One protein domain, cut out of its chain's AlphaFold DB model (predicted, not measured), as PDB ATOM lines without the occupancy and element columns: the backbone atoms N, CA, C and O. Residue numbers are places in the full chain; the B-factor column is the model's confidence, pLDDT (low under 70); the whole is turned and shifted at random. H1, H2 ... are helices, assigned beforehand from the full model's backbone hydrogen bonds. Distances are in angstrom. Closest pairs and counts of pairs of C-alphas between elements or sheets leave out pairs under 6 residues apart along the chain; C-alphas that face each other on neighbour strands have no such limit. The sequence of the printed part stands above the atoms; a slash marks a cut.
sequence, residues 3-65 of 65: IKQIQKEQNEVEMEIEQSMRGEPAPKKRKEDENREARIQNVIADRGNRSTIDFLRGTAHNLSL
ATOM      1  N   ILE A   3     217.752 134.579  39.776       93.12
ATOM      2  CA  ILE A   3     218.400 133.980  40.955       93.12
ATOM      3  C   ILE A   3     219.237 134.996  41.753       93.12
ATOM      4  O   ILE A   3     219.140 135.041  42.971       93.12
ATOM      5  N   LYS A   4     220.019 135.863  41.092       91.81
ATOM      6  CA  LYS A   4     220.836 136.874  41.792       91.81
ATOM      7  C   LYS A   4     219.986 137.951  42.473       91.81
ATOM      8  O   LYS A   4     220.435 138.519  43.460       91.81
ATOM      9  N   GLN A   5     218.803 138.258  41.939       85.50
ATOM     10  CA  GLN A   5     217.889 139.226  42.554       85.50
ATOM     11  C   GLN A   5     217.218 138.629  43.790       85.50
ATOM     12  O   GLN A   5     217.232 139.266  44.834       85.50
ATOM     13  N   ILE A   6     216.755 137.379  43.695       92.00
ATOM     14  CA  ILE A   6     216.191 136.641  44.834       92.00
ATOM     15  C   ILE A   6     217.227 136.514  45.958       92.00
ATOM     16  O   ILE A   6     216.923 136.791  47.113       92.00
ATOM     17  N   GLN A   7     218.476 136.172  45.621       90.12
ATOM     18  CA  GLN A   7     219.558 136.079  46.606       90.12
ATOM     19  C   GLN A   7     219.827 137.420  47.303       90.12
ATOM     20  O   GLN A   7     220.147 137.461  48.485       90.12
ATOM     21  N   LYS A   8     219.716 138.527  46.561       87.12
ATOM     22  CA  LYS A   8     219.913 139.871  47.105       87.12
ATOM     23  C   LYS A   8     218.810 140.228  48.106       87.12
ATOM     24  O   LYS A   8     219.135 140.695  49.189       87.12
ATOM     25  N   GLU A   9     217.548 139.986  47.758       86.50
ATOM     26  CA  GLU A   9     216.413 140.229  48.658       86.50
ATOM     27  C   GLU A   9     216.500 139.386  49.933       86.50
ATOM     28  O   GLU A   9     216.285 139.909  51.021       86.50
ATOM     29  N   GLN A  10     216.876 138.107  49.826       88.69
ATOM     30  CA  GLN A  10     217.042 137.239  50.998       88.69
ATOM     31  C   GLN A  10     218.085 137.788  51.977       88.69
ATOM     32  O   GLN A  10     217.811 137.883  53.171       88.69
ATOM     33  N   ASN A  11     219.239 138.227  51.465       86.75
ATOM     34  CA  ASN A  11     220.296 138.807  52.292       86.75
ATOM     35  C   ASN A  11     219.865 140.122  52.967       86.75
ATOM     36  O   ASN A  11     220.266 140.399  54.095       86.75
ATOM     37  N   GLU A  12     219.080 140.955  52.274       85.75
ATOM     38  CA  GLU A  12     218.547 142.200  52.840       85.75
ATOM     39  C   GLU A  12     217.572 141.902  53.989       85.75
ATOM     40  O   GLU A  12     217.707 142.475  55.068       85.75
ATOM     41  N   VAL A  13     216.663 140.941  53.800       85.12
ATOM     42  CA  VAL A  13     215.685 140.536  54.820       85.12
ATOM     43  C   VAL A  13     216.356 139.911  56.047       85.12
ATOM     44  O   VAL A  13     216.001 140.253  57.174       85.12
ATOM     45  N   GLU A  14     217.338 139.024  55.865       87.38
ATOM     46  CA  GLU A  14     218.065 138.410  56.989       87.38
ATOM     47  C   GLU A  14     218.794 139.455  57.837       87.38
ATOM     48  O   GLU A  14     218.702 139.438  59.065       87.38
ATOM     49  N   MET A  15     219.451 140.417  57.189       82.94
ATOM     50  CA  MET A  15     220.128 141.516  57.873       82.94
ATOM     51  C   MET A  15     219.150 142.382  58.681       82.94
ATOM     52  O   MET A  15     219.459 142.748  59.814       82.94
ATOM     53  N   GLU A  16     217.969 142.693  58.141       81.06
ATOM     54  CA  GLU A  16     216.940 143.454  58.862       81.06
ATOM     55  C   GLU A  16     216.404 142.690  60.084       81.06
ATOM     56  O   GLU A  16     216.226 143.279  61.156       81.06
ATOM     57  N   ILE A  17     216.192 141.375  59.951       83.00
ATOM     58  CA  ILE A  17     215.774 140.503  61.059       83.00
ATOM     59  C   ILE A  17     216.845 140.485  62.154       83.00
ATOM     60  O   ILE A  17     216.525 140.675  63.330       83.00
ATOM     61  N   GLU A  18     218.116 140.296  61.791       84.94
ATOM     62  CA  GLU A  18     219.218 140.292  62.754       84.94
ATOM     63  C   GLU A  18     219.357 141.627  63.488       84.94
ATOM     64  O   GLU A  18     219.490 141.637  64.714       84.94
ATOM     65  N   GLN A  19     219.286 142.749  62.768       80.75
ATOM     66  CA  GLN A  19     219.334 144.087  63.363       80.75
ATOM     67  C   GLN A  19     218.191 144.289  64.361       80.75
ATOM     68  O   GLN A  19     218.424 144.725  65.491       80.75
ATOM     69  N   SER A  20     216.972 143.882  63.990       78.75
ATOM     70  CA  SER A  20     215.812 143.954  64.879       78.75
ATOM     71  C   SER A  20     215.994 143.106  66.141       78.75
ATOM     72  O   SER A  20     215.619 143.556  67.224       78.75
ATOM     73  N   MET A  21     216.561 141.899  66.035       83.94
ATOM     74  CA  MET A  21     216.819 141.040  67.201       83.94
ATOM     75  C   MET A  21     217.898 141.607  68.128       83.94
ATOM     76  O   MET A  21     217.842 141.396  69.337       83.94
ATOM     77  N   ARG A  22     218.874 142.337  67.580       84.44
ATOM     78  CA  ARG A  22     219.957 142.972  68.346       84.44
ATOM     79  C   ARG A  22     219.557 144.312  68.971       84.44
ATOM     80  O   ARG A  22     220.334 144.870  69.741       84.44
ATOM     81  N   GLY A  23     218.370 144.828  68.650       75.00
ATOM     82  CA  GLY A  23     217.956 146.177  69.036       75.00
ATOM     83  C   GLY A  23     218.750 147.273  68.317       75.00
ATOM     84  O   GLY A  23     218.796 148.408  68.790       75.00
ATOM     85  N   GLU A  24     219.396 146.939  67.199       76.56
ATOM     86  CA  GLU A  24     220.061 147.918  66.348       76.56
ATOM     87  C   GLU A  24     219.009 148.739  65.584       76.56
ATOM     88  O   GLU A  24     217.943 148.217  65.234       76.56
ATOM     89  N   PRO A  25     219.270 150.033  65.324       63.41
ATOM     90  CA  PRO A  25     218.356 150.854  64.545       63.41
ATOM     91  C   PRO A  25     218.190 150.249  63.149       63.41
ATOM     92  O   PRO A  25     219.166 149.903  62.482       63.41
ATOM     93  N   ALA A  26     216.931 150.105  62.740       61.12
ATOM     94  CA  ALA A  26     216.547 149.380  61.536       61.12
ATOM     95  C   ALA A  26     217.020 150.108  60.243       61.12
ATOM     96  O   ALA A  26     217.569 151.216  60.322       61.12
ATOM     97  N   PRO A  27     216.845 149.517  59.041       67.44
ATOM     98  CA  PRO A  27     217.530 149.915  57.804       67.44
ATOM     99  C   PRO A  27     217.386 151.405  57.466       67.44
ATOM    100  O   PRO A  27     216.434 152.066  57.872       67.44
ATOM    101  N   LYS A  28     218.326 151.928  56.660       64.31
ATOM    102  CA  LYS A  28     218.550 153.367  56.374       64.31
ATOM    103  C   LYS A  28     217.294 154.247  56.275       64.31
ATOM    104  O   LYS A  28     217.320 155.342  56.821       64.31
ATOM    105  N   LYS A  29     216.217 153.781  55.631       64.94
ATOM    106  CA  LYS A  29     214.944 154.518  55.534       64.94
ATOM    107  C   LYS A  29     214.334 154.824  56.905       64.94
ATOM    108  O   LYS A  29     214.000 155.966  57.181       64.94
ATOM    109  N   ARG A  30     214.294 153.839  57.808       70.69
ATOM    110  CA  ARG A  30     213.811 154.039  59.179       70.69
ATOM    111  C   ARG A  30     214.725 154.977  59.963       70.69
ATOM    112  O   ARG A  30     214.232 155.792  60.725       70.69
ATOM    113  N   LYS A  31     216.042 154.928  59.732       77.69
ATOM    114  CA  LYS A  31     216.991 155.874  60.340       77.69
ATOM    115  C   LYS A  31     216.775 157.314  59.853       77.69
ATOM    116  O   LYS A  31     216.931 158.253  60.629       77.69
ATOM    117  N   GLU A  32     216.450 157.511  58.579       80.81
ATOM    118  CA  GLU A  32     216.089 158.826  58.029       80.81
ATOM    119  C   GLU A  32     214.795 159.354  58.660       80.81
ATOM    120  O   GLU A  32     214.774 160.505  59.107       80.81
ATOM    121  N   ASP A  33     213.783 158.495  58.801       83.00
ATOM    122  CA  ASP A  33     212.525 158.808  59.489       83.00
ATOM    123  C   ASP A  33     212.751 159.131  60.977       83.00
ATOM    124  O   ASP A  33     212.283 160.157  61.470       83.00
ATOM    125  N   GLU A  34     213.536 158.320  61.690       84.62
ATOM    126  CA  GLU A  34     213.914 158.538  63.095       84.62
ATOM    127  C   GLU A  34     214.661 159.863  63.274       84.62
ATOM    128  O   GLU A  34     214.357 160.641  64.181       84.62
ATOM    129  N   ASN A  35     215.604 160.170  62.381       88.00
ATOM    130  CA  ASN A  35     216.315 161.444  62.399       88.00
ATOM    131  C   ASN A  35     215.374 162.620  62.126       88.00
ATOM    132  O   ASN A  35     215.539 163.687  62.723       88.00
ATOM    133  N   ARG A  36     214.415 162.467  61.206       89.88
ATOM    134  CA  ARG A  36     213.406 163.491  60.916       89.88
ATOM    135  C   ARG A  36     212.527 163.743  62.133       89.88
ATOM    136  O   ARG A  36     212.376 164.901  62.527       89.88
ATOM    137  N   GLU A  37     212.033 162.691  62.774       90.44
ATOM    138  CA  GLU A  37     211.232 162.816  63.989       90.44
ATOM    139  C   GLU A  37     212.024 163.426  65.147       90.44
ATOM    140  O   GLU A  37     211.535 164.345  65.805       90.44
ATOM    141  N   ALA A  38     213.285 163.033  65.342       93.06
ATOM    142  CA  ALA A  38     214.151 163.645  66.349       93.06
ATOM    143  C   ALA A  38     214.313 165.162  66.130       93.06
ATOM    144  O   ALA A  38     214.241 165.945  67.081       93.06
ATOM    145  N   ARG A  39     214.477 165.613  64.876       93.50
ATOM    146  CA  ARG A  39     214.546 167.050  64.558       93.50
ATOM    147  C   ARG A  39     213.236 167.775  64.873       93.50
ATOM    148  O   ARG A  39     213.286 168.869  65.434       93.50
ATOM    149  N   ILE A  40     212.085 167.185  64.547       92.50
ATOM    150  CA  ILE A  40     210.765 167.766  64.851       92.50
ATOM    151  C   ILE A  40     210.567 167.876  66.366       92.50
ATOM    152  O   ILE A  40     210.192 168.943  66.856       92.50
ATOM    153  N   GLN A  41     210.884 166.819  67.115       94.31
ATOM    154  CA  GLN A  41     210.782 166.811  68.575       94.31
ATOM    155  C   GLN A  41     211.660 167.881  69.223       94.31
ATOM    156  O   GLN A  41     211.200 168.575  70.125       94.31
ATOM    157  N   ASN A  42     212.875 168.107  68.717       94.50
ATOM    158  CA  ASN A  42     213.734 169.186  69.211       94.50
ATOM    159  C   ASN A  42     213.113 170.577  69.001       94.50
ATOM    160  O   ASN A  42     213.202 171.429  69.883       94.50
ATOM    161  N   VAL A  43     212.450 170.818  67.862       93.44
ATOM    162  CA  VAL A  43     211.728 172.083  67.614       93.44
ATOM    163  C   VAL A  43     210.551 172.246  68.579       93.44
ATOM    164  O   VAL A  43     210.300 173.353  69.053       93.44
ATOM    165  N   ILE A  44     209.837 171.157  68.878       93.25
ATOM    166  CA  ILE A  44     208.713 171.140  69.825       93.25
ATOM    167  C   ILE A  44     209.192 171.394  71.255       93.25
ATOM    168  O   ILE A  44     208.628 172.250  71.937       93.25
ATOM    169  N   ALA A  45     210.245 170.706  71.693       95.25
ATOM    170  CA  ALA A  45     210.829 170.869  73.022       95.25
ATOM    171  C   ALA A  45     211.318 172.308  73.264       95.25
ATOM    172  O   ALA A  45     211.178 172.842  74.362       95.25
ATOM    173  N   ASP A  46     211.825 172.964  72.220       93.62
ATOM    174  CA  ASP A  46     212.346 174.331  72.264       93.62
ATOM    175  C   ASP A  46     211.269 175.413  72.033       93.62
ATOM    176  O   ASP A  46     211.575 176.594  71.850       93.62
ATOM    177  N   ARG A  47     209.978 175.048  72.046       91.38
ATOM    178  CA  ARG A  47     208.865 175.983  71.797       91.38
ATOM    179  C   ARG A  47     208.897 177.210  72.710       91.38
ATOM    180  O   ARG A  47     208.584 178.303  72.247       91.38
ATOM    181  N   GLY A  48     209.254 177.039  73.984       94.12
ATOM    182  CA  GLY A  48     209.286 178.128  74.968       94.12
ATOM    183  C   GLY A  48     210.324 179.214  74.669       94.12
ATOM    184  O   GLY A  48     210.147 180.350  75.098       94.12
ATOM    185  N   ASN A  49     211.362 178.891  73.891       95.44
ATOM    186  CA  ASN A  49     212.456 179.808  73.564       95.44
ATOM    187  C   ASN A  49     212.325 180.426  72.163       95.44
ATOM    188  O   ASN A  49     213.205 181.171  71.731       95.44
ATOM    189  N   ARG A  50     211.251 180.117  71.424       92.00
ATOM    190  CA  ARG A  50     211.055 180.556  70.036       92.00
ATOM    191  C   ARG A  50     209.876 181.500  69.903       92.00
ATOM    192  O   ARG A  50     208.829 181.317  70.523       92.00
ATOM    193  N   SER A  51     210.008 182.462  68.993       95.56
ATOM    194  CA  SER A  51     208.846 183.198  68.510       95.56
ATOM    195  C   SER A  51     207.884 182.239  67.796       95.56
ATOM    196  O   SER A  51     208.292 181.215  67.239       95.56
ATOM    197  N   THR A  52     206.594 182.574  67.766       94.69
ATOM    198  CA  THR A  52     205.586 181.750  67.076       94.69
ATOM    199  C   THR A  52     205.933 181.540  65.599       94.69
ATOM    200  O   THR A  52     205.759 180.443  65.075       94.69
ATOM    201  N   ILE A  53     206.480 182.562  64.935       96.25
ATOM    202  CA  ILE A  53     206.873 182.479  63.525       96.25
ATOM    203  C   ILE A  53     208.072 181.547  63.335       96.25
ATOM    204  O   ILE A  53     208.060 180.722  62.423       96.25
ATOM    205  N   ASP A  54     209.085 181.630  64.196       93.88
ATOM    206  CA  ASP A  54     210.278 180.783  64.082       93.88
ATOM    207  C   ASP A  54     209.985 179.326  64.443       93.88
ATOM    208  O   ASP A  54     210.546 178.411  63.838       93.88
ATOM    209  N   PHE A  55     209.056 179.101  65.375       94.19
ATOM    210  CA  PHE A  55     208.522 177.774  65.658       94.19
ATOM    211  C   PHE A  55     207.839 177.176  64.421       94.19
ATOM    212  O   PHE A  55     208.243 176.113  63.957       94.19
ATOM    213  N   LEU A  56     206.870 177.890  63.833       93.75
ATOM    214  CA  LEU A  56     206.143 177.426  62.645       93.75
ATOM    215  C   LEU A  56     207.074 177.203  61.447       93.75
ATOM    216  O   LEU A  56     206.941 176.199  60.746       93.75
ATOM    217  N   ARG A  57     208.052 178.094  61.235       94.06
ATOM    218  CA  ARG A  57     209.064 177.942  60.181       94.06
ATOM    219  C   ARG A  57     209.925 176.700  60.413       94.06
ATOM    220  O   ARG A  57     210.158 175.941  59.476       94.06
ATOM    221  N   GLY A  58     210.369 176.478  61.651       92.56
ATOM    222  CA  GLY A  58     211.153 175.304  62.032       92.56
ATOM    223  C   GLY A  58     210.389 173.994  61.831       92.56
ATOM    224  O   GLY A  58     210.959 173.028  61.323       92.56
ATOM    225  N   THR A  59     209.099 173.963  62.166       92.06
ATOM    226  CA  THR A  59     208.237 172.802  61.913       92.06
ATOM    227  C   THR A  59     208.050 172.568  60.416       92.06
ATOM    228  O   THR A  59     208.311 171.467  59.942       92.06
ATOM    229  N   ALA A  60     207.671 173.598  59.650       93.44
ATOM    230  CA  ALA A  60     207.439 173.479  58.210       93.44
ATOM    231  C   ALA A  60     208.684 172.990  57.453       93.44
ATOM    232  O   ALA A  60     208.583 172.095  56.618       93.44
ATOM    233  N   HIS A  61     209.863 173.517  57.796       94.19
ATOM    234  CA  HIS A  61     211.126 173.092  57.198       94.19
ATOM    235  C   HIS A  61     211.388 171.592  57.402       94.19
ATOM    236  O   HIS A  61     211.682 170.887  56.441       94.19
ATOM    237  N   ASN A  62     211.211 171.081  58.626       90.94
ATOM    238  CA  ASN A  62     211.441 169.662  58.923       90.94
ATOM    239  C   ASN A  62     210.378 168.722  58.336       90.94
ATOM    240  O   ASN A  62     210.661 167.541  58.167       90.94
ATOM    241  N   LEU A  63     209.181 169.225  58.018       88.44
ATOM    242  CA  LEU A  63     208.163 168.451  57.302       88.44
ATOM    243  C   LEU A  63     208.443 168.358  55.796       88.44
ATOM    244  O   LEU A  63     208.006 167.394  55.177       88.44
ATOM    245  N   SER A  64     209.127 169.355  55.224       89.25
ATOM    246  CA  SER A  64     209.462 169.419  53.792       89.25
ATOM    247  C   SER A  64     210.750 168.692  53.391       89.25
ATOM    248  O   SER A  64     210.959 168.470  52.201       89.25
ATOM    249  N   LEU A  65     211.613 168.391  54.367       77.88
ATOM    250  CA  LEU A  65     212.838 167.602  54.203       77.88
ATOM    251  C   LEU A  65     212.520 166.109  54.139       77.88
ATOM    252  O   LEU A  65     213.166 165.438  53.310       77.88
TER     253      LEU A  65
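AT A GLANCE: This is residues 3 to 65 of the 65 residues of the protein "Hypothetical protein" of Rotaria sp. Silwood1 (UniProt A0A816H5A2). Three helices make an open, thin zigzag: H1 is an arm on its own, and H2 and H3 form a helical hairpin, H3 folding back beside residues 36 to 44 of H2. The 63 printed residues hold H1, H2 and H3 in that order, with no named strand, and the class is all helix. The whole is extended, with a radius of gyration of the C-alphas of 17.9 A and spans of 56 by 23 by 6 A.

HOW THE PARTS SIT: H1, residues 3 to 22, is apart from H2, residues 28 to 45, and from H3, residues 52 to 64. H2 touches H3 with residues 36 to 44 alone; the closest C-alphas, of Ile 40 and Asn 62, are 6.3 A apart. This hairpin has a shallow tilt of 5 degrees, opposite ways. In H1, H2 and H3 every O i to N i+4 pair is within hydrogen-bond range.

IN THESE COORDINATES: H1 measures 28.9 A from C-alpha 3 at (218.400, 133.980, 40.955) to C-alpha 22. H2 measures 25.4 A. H3 measures 18.5 A and ends with C-alpha 64 at (209.462, 169.419, 53.792).

THE WHOLE: The farthest C-alphas, of Ile 3 and Ser 51, are 57.2 A apart. The printed part has no cut and no long link. Residues 25 to 29 have pLDDT under 70.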